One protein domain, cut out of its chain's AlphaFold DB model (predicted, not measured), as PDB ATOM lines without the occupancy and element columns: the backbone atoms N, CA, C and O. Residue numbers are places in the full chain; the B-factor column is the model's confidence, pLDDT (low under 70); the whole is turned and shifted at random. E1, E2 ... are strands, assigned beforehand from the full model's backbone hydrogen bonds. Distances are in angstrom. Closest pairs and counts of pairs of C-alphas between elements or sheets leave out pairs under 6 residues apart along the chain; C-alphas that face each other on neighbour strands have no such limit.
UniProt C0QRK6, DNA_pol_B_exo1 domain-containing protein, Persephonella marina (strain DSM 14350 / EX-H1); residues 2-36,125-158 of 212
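AT A GLANCE: This is residues 2 to 36 and 125 to 158 of the 212 residues of the protein "DNA_pol_B_exo1 domain-containing protein" of Persephonella marina (strain DSM 14350 / EX-H1) (UniProt C0QRK6). One strongly twisted five-stranded sheet curls like part of a barrel but stays open: E1, E2 and E3 on one side and the hairpin E4 and E5 on the other spread from a short join between E1 and E4. Residues 145 to 158, with no named element, form a tail. The 69 printed residues include strands E1 to E5 in chain order and no named helix: all strand, antiparallel, order E3 E2 E1 E4 E5. The whole is compact, radius of gyration of the C-alphas 12.3 A, spanning 35 by 26 by 23 A.

IN THESE COORDINATES: E1, residues 6 to 13, starts at C-alpha 6 (-39.418, -1.950, 332.972), measures 19.7 A and bends by 60 degrees at residue 9. E2 is residues 17 to 24, 22.7 A; E3, 29 to 35, 20.4 A; E4, 130 to 136, 18.8 A; E5, 139 to 144, 16.1 A, ending at C-alpha 144 (-44.129, -8.244, 327.539).

HOW THE PARTS SIT: E1 E2 E3 form a meander, each strand the antiparallel neighbour of the one before; within hydrogen-bond range are N 21 and O 10, 2.9 A, and N 32 and O 20, 2.9 A. E4 is staggered: residues 130 to 131 pair with E1, N 6 and O 131 at 2.9 A, and 131 to 136 with E5, N 134 and O 141 at 2.8 A. Edge strands E3 and E5 are apart.

THE WHOLE: The farthest C-alphas, Ser 15 and Asp 152, are 36.5 A apart. Residues 37 to 124 are cut out; C-alphas 36 and 125 are 14.9 A apart. Links printed whole are tight. Residues 2 to 3 have pLDDT under 70.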
ATOM      1  N   VAL A   2     -41.266   8.420 324.862       48.69
ATOM      2  CA  VAL A   2     -40.235   7.383 325.006       48.69
ATOM      3  C   VAL A   2     -40.862   6.200 325.743       48.69
ATOM      4  O   VAL A   2     -41.394   6.363 326.842       48.69
ATOM      5  N   LYS A   3     -40.862   5.020 325.120       67.00
ATOM      6  CA  LYS A   3     -41.337   3.791 325.759       67.00
ATOM      7  C   LYS A   3     -40.331   3.409 326.841       67.00
ATOM      8  O   LYS A   3     -39.258   2.906 326.534       67.00
ATOM      9  N   ARG A   4     -40.653   3.693 328.105       85.44
ATOM     10  CA  ARG A   4     -39.825   3.271 329.240       85.44
ATOM     11  C   ARG A   4     -39.909   1.751 329.371       85.44
ATOM     12  O   ARG A   4     -40.999   1.227 329.591       85.44
ATOM     13  N   LYS A   5     -38.776   1.058 329.271       93.25
ATOM     14  CA  LYS A   5     -38.696  -0.368 329.595       93.25
ATOM     15  C   LYS A   5     -38.651  -0.548 331.104       93.25
ATOM     16  O   LYS A   5     -38.023   0.233 331.819       93.25
ATOM     17  N   LEU A   6     -39.347  -1.570 331.573       95.25
ATOM     18  CA  LEU A   6     -39.418  -1.950 332.972       95.25
ATOM     19  C   LEU A   6     -39.113  -3.438 333.084       95.25
ATOM     20  O   LEU A   6     -39.635  -4.228 332.307       95.25
ATOM     21  N   GLN A   7     -38.318  -3.832 334.062       95.69
ATOM     22  CA  GLN A   7     -38.048  -5.220 334.381       95.69
ATOM     23  C   GLN A   7     -38.818  -5.626 335.634       95.69
ATOM     24  O   GLN A   7     -38.866  -4.879 336.610       95.69
ATOM     25  N   ILE A   8     -39.442  -6.802 335.606       95.81
ATOM     26  CA  ILE A   8     -40.138  -7.363 336.768       95.81
ATOM     27  C   ILE A   8     -39.101  -7.853 337.777       95.81
ATOM     28  O   ILE A   8     -38.366  -8.791 337.489       95.81
ATOM     29  N   LEU A   9     -39.075  -7.249 338.962       95.25
ATOM     30  CA  LEU A   9     -38.204  -7.679 340.054       95.25
ATOM     31  C   LEU A   9     -38.862  -8.744 340.923       95.25
ATOM     32  O   LEU A   9     -38.234  -9.742 341.251       95.25
ATOM     33  N   ASP A  10     -40.123  -8.526 341.293       95.81
ATOM     34  CA  ASP A  10     -40.844  -9.437 342.174       95.81
ATOM     35  C   ASP A  10     -42.351  -9.400 341.906       95.81
ATOM     36  O   ASP A  10     -42.909  -8.384 341.471       95.81
ATOM     37  N   ILE A  11     -43.009 -10.528 342.159       96.25
ATOM     38  CA  ILE A  11     -44.455 -10.697 342.080       96.25
ATOM     39  C   ILE A  11     -44.912 -11.548 343.258       96.25
ATOM     40  O   ILE A  11     -44.617 -12.739 343.339       96.25
ATOM     41  N   TYR A  12     -45.764 -10.972 344.098       96.50
ATOM     42  CA  TYR A  12     -46.407 -11.698 345.188       96.50
ATOM     43  C   TYR A  12     -47.891 -11.361 345.282       96.50
ATOM     44  O   TYR A  12     -48.377 -10.372 344.732       96.50
ATOM     45  N   SER A  13     -48.638 -12.216 345.972       96.69
ATOM     46  CA  SER A  13     -50.063 -12.015 346.216       96.69
ATOM     47  C   SER A  13     -50.334 -11.576 347.644       96.69
ATOM     48  O   SER A  13     -49.736 -12.121 348.569       96.69
ATOM     49  N   ASP A  14     -51.312 -10.696 347.823       95.44
ATOM     50  CA  ASP A  14     -51.943 -10.440 349.116       95.44
ATOM     51  C   ASP A  14     -53.366 -11.029 349.154       95.44
ATOM     52  O   ASP A  14     -53.764 -11.823 348.299       95.44
ATOM     53  N   SER A  15     -54.172 -10.640 350.145       95.19
ATOM     54  CA  SER A  15     -55.546 -11.132 350.285       95.19
ATOM     55  C   SER A  15     -56.482 -10.768 349.123       95.19
ATOM     56  O   SER A  15     -57.513 -11.429 348.948       95.19
ATOM     57  N   PHE A  16     -56.155  -9.747 348.328       94.00
ATOM     58  CA  PHE A  16     -57.029  -9.124 347.334       94.00
ATOM     59  C   PHE A  16     -56.531  -9.264 345.892       94.00
ATOM     60  O   PHE A  16     -57.346  -9.238 344.963       94.00
ATOM     61  N   GLY A  17     -55.227  -9.406 345.677       96.69
ATOM     62  CA  GLY A  17     -54.649  -9.396 344.341       96.69
ATOM     63  C   GLY A  17     -53.155  -9.684 344.305       96.69
ATOM     64  O   GLY A  17     -52.625 -10.419 345.133       96.69
ATOM     65  N   ILE A  18     -52.512  -9.138 343.278       97.31
ATOM     66  CA  ILE A  18     -51.105  -9.318 342.939       97.31
ATOM     67  C   ILE A  18     -50.407  -7.961 342.981       97.31
ATOM     68  O   ILE A  18     -50.885  -7.001 342.372       97.31
ATOM     69  N   HIS A  19     -49.274  -7.909 343.669       96.81
ATOM     70  CA  HIS A  19     -48.312  -6.815 343.630       96.81
ATOM     71  C   HIS A  19     -47.209  -7.167 342.643       96.81
ATOM     72  O   HIS A  19     -46.738  -8.302 342.618       96.81
ATOM     73  N   ILE A  20     -46.827  -6.199 341.817       95.75
ATOM     74  CA  ILE A  20     -45.775  -6.336 340.815       95.75
ATOM     75  C   ILE A  20     -44.770  -5.222 341.068       95.75
ATOM     76  O   ILE A  20     -45.113  -4.045 340.933       95.75
ATOM     77  N   TRP A  21     -43.546  -5.599 341.415       96.12
ATOM     78  CA  TRP A  21     -42.425  -4.684 341.566       96.12
ATOM     79  C   TRP A  21     -41.639  -4.603 340.268       96.12
ATOM     80  O   TRP A  21     -41.305  -5.617 339.655       96.12
ATOM     81  N   LEU A  22     -41.371  -3.377 339.839       95.19
ATOM     82  CA  LEU A  22     -40.775  -3.058 338.551       95.19
ATOM     83  C   LEU A  22     -39.573  -2.139 338.748       95.19
ATOM     84  O   LEU A  22     -39.613  -1.228 339.576       95.19
ATOM     85  N   LEU A  23     -38.546  -2.348 337.936       95.75
ATOM     86  CA  LEU A  23     -37.349  -1.519 337.860       95.75
ATOM     87  C   LEU A  23     -37.217  -0.949 336.455       95.75
ATOM     88  O   LEU A  23     -37.322  -1.692 335.485       95.75
ATOM     89  N   SER A  24     -37.006   0.352 336.318       93.88
ATOM     90  CA  SER A  24     -36.664   0.947 335.028       93.88
ATOM     91  C   SER A  24     -35.163   0.920 334.762       93.88
ATOM     92  O   SER A  24     -34.364   0.776 335.682       93.88
ATOM     93  N   GLU A  25     -34.786   1.124 333.499       90.94
ATOM     94  CA  GLU A  25     -33.379   1.252 333.087       90.94
ATOM     95  C   GLU A  25     -32.654   2.396 333.825       90.94
ATOM     96  O   GLU A  25     -31.472   2.277 334.112       90.94
ATOM     97  N   ASP A  26     -33.359   3.472 334.205       90.75
ATOM     98  CA  ASP A  26     -32.820   4.578 335.019       90.75
ATOM     99  C   ASP A  26     -32.832   4.302 336.539       90.75
ATOM    100  O   ASP A  26     -32.702   5.224 337.341       90.75
ATOM    101  N   GLY A  27     -33.038   3.049 336.962       90.44
ATOM    102  CA  GLY A  27     -32.980   2.632 338.366       90.44
ATOM    103  C   GLY A  27     -34.193   3.025 339.221       90.44
ATOM    104  O   GLY A  27     -34.185   2.815 340.440       90.44
ATOM    105  N   LYS A  28     -35.258   3.581 338.623       91.94
ATOM    106  CA  LYS A  28     -36.489   3.941 339.347       91.94
ATOM    107  C   LYS A  28     -37.333   2.705 339.617       91.94
ATOM    108  O   LYS A  28     -37.485   1.827 338.769       91.94
ATOM    109  N   ARG A  29     -37.915   2.659 340.815       92.50
ATOM    110  CA  ARG A  29     -38.738   1.541 341.283       92.50
ATOM    111  C   ARG A  29     -40.208   1.912 341.227       92.50
ATOM    112  O   ARG A  29     -40.598   2.996 341.651       92.50
ATOM    113  N   PHE A  30     -41.021   0.985 340.748       91.56
ATOM    114  CA  PHE A  30     -42.468   1.132 340.685       91.56
ATOM    115  C   PHE A  30     -43.118  -0.091 341.315       91.56
ATOM    116  O   PHE A  30     -42.628  -1.209 341.165       91.56
ATOM    117  N   SER A  31     -44.247   0.120 341.981       91.75
ATOM    118  CA  SER A  31     -45.107  -0.962 342.443       91.75
ATOM    119  C   SER A  31     -46.490  -0.793 341.843       91.75
ATOM    120  O   SER A  31     -47.025   0.316 341.766       91.75
ATOM    121  N   VAL A  32     -47.057  -1.899 341.373       92.25
ATOM    122  CA  VAL A  32     -48.375  -1.918 340.755       92.25
ATOM    123  C   VAL A  32     -49.215  -3.033 341.343       92.25
ATOM    124  O   VAL A  32     -48.863  -4.207 341.274       92.25
ATOM    125  N   PHE A  33     -50.393  -2.658 341.835       94.25
ATOM    126  CA  PHE A  33     -51.391  -3.601 342.315       94.25
ATOM    127  C   PHE A  33     -52.390  -3.992 341.216       94.25
ATOM    128  O   PHE A  33     -52.888  -3.151 340.454       94.25
ATOM    129  N   ARG A  34     -52.737  -5.278 341.144       92.75
ATOM    130  CA  ARG A  34     -53.762  -5.822 340.246       92.75
ATOM    131  C   ARG A  34     -54.678  -6.774 340.998       92.75
ATOM    132  O   ARG A  34     -54.232  -7.769 341.556       92.75
ATOM    133  N   ARG A  35     -55.991  -6.526 340.940       95.25
ATOM    134  CA  ARG A  35     -56.980  -7.519 341.392       95.25
ATOM    135  C   ARG A  35     -56.824  -8.780 340.551       95.25
ATOM    136  O   ARG A  35     -56.715  -8.693 339.327       95.25
ATOM    137  N   PHE A  36     -56.844  -9.935 341.203       96.12
ATOM    138  CA  PHE A  36     -56.626 -11.207 340.532       96.12
ATOM    139  C   PHE A  36     -57.525 -12.302 341.093       96.12
ATOM    140  O   PHE A  36     -57.804 -12.357 342.290       96.12
ATOM    141  N   ILE A 125     -45.498 -14.054 331.701       94.12
ATOM    142  CA  ILE A 125     -44.382 -13.288 332.274       94.12
ATOM    143  C   ILE A 125     -43.589 -14.185 333.226       94.12
ATOM    144  O   ILE A 125     -44.093 -15.206 333.688       94.12
ATOM    145  N   PHE A 126     -42.353 -13.801 333.512       92.75
ATOM    146  CA  PHE A 126     -41.418 -14.552 334.346       92.75
ATOM    147  C   PHE A 126     -40.540 -13.572 335.148       92.75
ATOM    148  O   PHE A 126     -40.552 -12.373 334.842       92.75
ATOM    149  N   PRO A 127     -39.821 -14.028 336.190       91.19
ATOM    150  CA  PRO A 127     -38.883 -13.178 336.925       91.19
ATOM    151  C   PRO A 127     -37.889 -12.498 335.979       91.19
ATOM    152  O   PRO A 127     -37.436 -13.120 335.024       91.19
ATOM    153  N   PHE A 128     -37.580 -11.223 336.210       93.00
ATOM    154  CA  PHE A 128     -36.715 -10.406 335.348       93.00
ATOM    155  C   PHE A 128     -37.189 -10.238 333.896       93.00
ATOM    156  O   PHE A 128     -36.453  -9.731 333.055       93.00
ATOM    157  N   CYS A 129     -38.440 -10.575 333.581       93.75
ATOM    158  CA  CYS A 129     -39.015 -10.292 332.273       93.75
ATOM    159  C   CYS A 129     -39.125  -8.779 332.040       93.75
ATOM    160  O   CYS A 129     -39.683  -8.047 332.865       93.75
ATOM    161  N   THR A 130     -38.684  -8.330 330.866       95.06
ATOM    162  CA  THR A 130     -38.836  -6.944 330.416       95.06
ATOM    163  C   THR A 130     -40.234  -6.681 329.844       95.06
ATOM    164  O   THR A 130     -40.778  -7.446 329.036       95.06
ATOM    165  N   VAL A 131     -40.839  -5.568 330.250       94.38
ATOM    166  CA  VAL A 131     -42.166  -5.111 329.841       94.38
ATOM    167  C   VAL A 131     -42.162  -3.623 329.482       94.38
ATOM    168  O   VAL A 131     -41.336  -2.847 329.957       94.38
ATOM    169  N   GLU A 132     -43.133  -3.209 328.676       93.56
ATOM    170  CA  GLU A 132     -43.417  -1.802 328.382       93.56
ATOM    171  C   GLU A 132     -44.805  -1.420 328.914       93.56
ATOM    172  O   GLU A 132     -45.757  -2.191 328.731       93.56
ATOM    173  N   PRO A 133     -44.966  -0.238 329.533       89.88
ATOM    174  CA  PRO A 133     -46.275   0.289 329.865       89.88
ATOM    175  C   PRO A 133     -47.039   0.623 328.579       89.88
ATOM    176  O   PRO A 133     -46.524   1.273 327.671       89.88
ATOM    177  N   VAL A 134     -48.288   0.182 328.508       90.00
ATOM    178  CA  VAL A 134     -49.228   0.491 327.430       90.00
ATOM    179  C   VAL A 134     -50.521   0.992 328.048       90.00
ATOM    180  O   VAL A 134     -51.071   0.360 328.947       90.00
ATOM    181  N   GLU A 135     -51.013   2.134 327.591       86.19
ATOM    182  CA  GLU A 135     -52.292   2.648 328.059       86.19
ATOM    183  C   GLU A 135     -53.437   1.980 327.296       86.19
ATOM    184  O   GLU A 135     -53.427   1.891 326.067       86.19
ATOM    185  N   ARG A 136     -54.431   1.474 328.028       82.12
ATOM    186  CA  ARG A 136     -55.648   0.907 327.452       82.12
ATOM    187  C   ARG A 136     -56.838   1.262 328.332       82.12
ATOM    188  O   ARG A 136     -56.876   0.873 329.497       82.12
ATOM    189  N   ASN A 137     -57.818   1.966 327.768       82.31
ATOM    190  CA  ASN A 137     -59.038   2.396 328.466       82.31
ATOM    191  C   ASN A 137     -58.739   3.155 329.777       82.31
ATOM    192  O   ASN A 137     -59.296   2.822 330.825       82.31
ATOM    193  N   GLY A 138     -57.790   4.098 329.742       76.81
ATOM    194  CA  GLY A 138     -57.370   4.882 330.912       76.81
ATOM    195  C   GLY A 138     -56.642   4.076 331.996       76.81
ATOM    196  O   GLY A 138     -56.535   4.518 333.138       76.81
ATOM    197  N   LYS A 139     -56.177   2.858 331.684       78.81
ATOM    198  CA  LYS A 139     -55.404   2.012 332.600       78.81
ATOM    199  C   LYS A 139     -54.055   1.672 331.997       78.81
ATOM    200  O   LYS A 139     -53.969   1.209 330.861       78.81
ATOM    201  N   VAL A 140     -53.004   1.808 332.803       82.00
ATOM    202  CA  VAL A 140     -51.671   1.320 332.444       82.00
ATOM    203  C   VAL A 140     -51.672  -0.205 332.510       82.00
ATOM    204  O   VAL A 140     -51.911  -0.807 333.553       82.00
ATOM    205  N   MET A 141     -51.415  -0.855 331.391       85.12
ATOM    206  CA  MET A 141     -51.120  -2.277 331.292       85.12
ATOM    207  C   MET A 141     -49.642  -2.468 330.974       85.12
ATOM    208  O   MET A 141     -48.956  -1.525 330.603       85.12
ATOM    209  N   PHE A 142     -49.152  -3.697 331.105       89.12
ATOM    210  CA  PHE A 142     -47.794  -4.043 330.709       89.12
ATOM    211  C   PHE A 142     -47.837  -5.012 329.542       89.12
ATOM    212  O   PHE A 142     -48.547  -6.020 329.581       89.12
ATOM    213  N   ARG A 143     -47.082  -4.693 328.497       91.06
ATOM    214  CA  ARG A 143     -46.846  -5.570 327.359       91.06
ATOM    215  C   ARG A 143     -45.467  -6.188 327.515       91.06
ATOM    216  O   ARG A 143     -44.482  -5.461 327.559       91.06
ATOM    217  N   LYS A 144     -45.401  -7.517 327.575       92.88
ATOM    218  CA  LYS A 144     -44.129  -8.244 327.539       92.88
ATOM    219  C   LYS A 144     -43.394  -7.952 326.234       92.88
ATOM    220  O   LYS A 144     -43.988  -8.085 325.165       92.88
ATOM    221  N   ILE A 145     -42.119  -7.600 326.343       92.81
ATOM    222  CA  ILE A 145     -41.201  -7.408 325.211       92.81
ATOM    223  C   ILE A 145     -39.965  -8.307 325.327       92.81
ATOM    224  O   ILE A 145     -38.928  -8.032 324.734       92.81
ATOM    225  N   ASP A 146     -40.089  -9.377 326.110       90.81
ATOM    226  CA  ASP A 146     -39.016 -10.312 326.419       90.81
ATOM    227  C   ASP A 146     -39.385 -11.751 326.042       90.81
ATOM    228  O   ASP A 146     -40.568 -12.079 325.857       90.81
ATOM    229  N   SER A 147     -38.390 -12.631 325.975       90.12
ATOM    230  CA  SER A 147     -38.576 -14.061 325.727       90.12
ATOM    231  C   SER A 147     -37.781 -14.898 326.721       90.12
ATOM    232  O   SER A 147     -36.627 -14.603 327.002       90.12
ATOM    233  N   ALA A 148     -38.409 -15.965 327.221       87.25
ATOM    234  CA  ALA A 148     -37.780 -16.905 328.146       87.25
ATOM    235  C   ALA A 148     -36.707 -17.780 327.466       87.25
ATOM    236  O   ALA A 148     -35.934 -18.434 328.150       87.25
ATOM    237  N   GLU A 149     -36.669 -17.793 326.131       88.75
ATOM    238  CA  GLU A 149     -35.712 -18.571 325.330       88.75
ATOM    239  C   GLU A 149     -34.430 -17.783 325.011       88.75
ATOM    240  O   GLU A 149     -33.511 -18.319 324.398       88.75
ATOM    241  N   ARG A 150     -34.356 -16.499 325.394       88.00
ATOM    242  CA  ARG A 150     -33.171 -15.675 325.132       88.00
ATOM    243  C   ARG A 150     -32.007 -16.097 326.014       88.00
ATOM    244  O   ARG A 150     -32.119 -16.135 327.235       88.00
ATOM    245  N   THR A 151     -30.864 -16.322 325.381       86.06
ATOM    246  CA  THR A 151     -29.588 -16.598 326.049       86.06
ATOM    247  C   THR A 151     -28.805 -15.322 326.364       86.06
ATOM    248  O   THR A 151     -27.958 -15.326 327.247       86.06
ATOM    249  N   ASP A 152     -29.119 -14.215 325.689       87.62
ATOM    250  CA  ASP A 152     -28.493 -12.897 325.829       87.62
ATOM    251  C   ASP A 152     -29.292 -11.956 326.752       87.62
ATOM    252  O   ASP A 152     -29.346 -10.738 326.541       87.62
ATOM    253  N   TYR A 153     -29.969 -12.518 327.757       84.50
ATOM    254  CA  TYR A 153     -30.801 -11.735 328.664       84.50
ATOM    255  C   TYR A 153     -29.954 -10.747 329.475       84.50
ATOM    256  O   TYR A 153     -28.822 -11.024 329.874       84.50
ATOM    257  N   ARG A 154     -30.522  -9.567 329.728       87.12
ATOM    258  CA  ARG A 154     -29.904  -8.531 330.560       87.12
ATOM    259  C   ARG A 154     -30.787  -8.250 331.760       87.12
ATOM    260  O   ARG A 154     -32.001  -8.098 331.626       87.12
ATOM    261  N   ILE A 155     -30.166  -8.168 332.924       90.88
ATOM    262  CA  ILE A 155     -30.802  -7.689 334.148       90.88
ATOM    263  C   ILE A 155     -30.360  -6.238 334.326       90.88
ATOM    264  O   ILE A 155     -29.187  -5.932 334.129       90.88
ATOM    265  N   PHE A 156     -31.304  -5.342 334.605       93.50
ATOM    266  CA  PHE A 156     -30.997  -3.945 334.911       93.50
ATOM    267  C   PHE A 156     -30.213  -3.865 336.218       93.50
ATOM    268  O   PHE A 156     -30.383  -4.721 337.086       93.50
ATOM    269  N   ASP A 157     -29.393  -2.828 336.372       91.25
ATOM    270  CA  ASP A 157     -28.511  -2.695 337.528       91.25
ATOM    271  C   ASP A 157     -29.302  -2.748 338.842       91.25
ATOM    272  O   ASP A 157     -30.145  -1.897 339.153       91.25
ATOM    273  N   LEU A 158     -29.047  -3.808 339.606       90.75
ATOM    274  CA  LEU A 158     -29.670  -4.039 340.897       90.75
ATOM    275  C   LEU A 158     -28.808  -3.421 341.983       90.75
ATOM    276  O   LEU A 158     -27.587  -3.520 341.943       90.75
TER     277      LEU A 158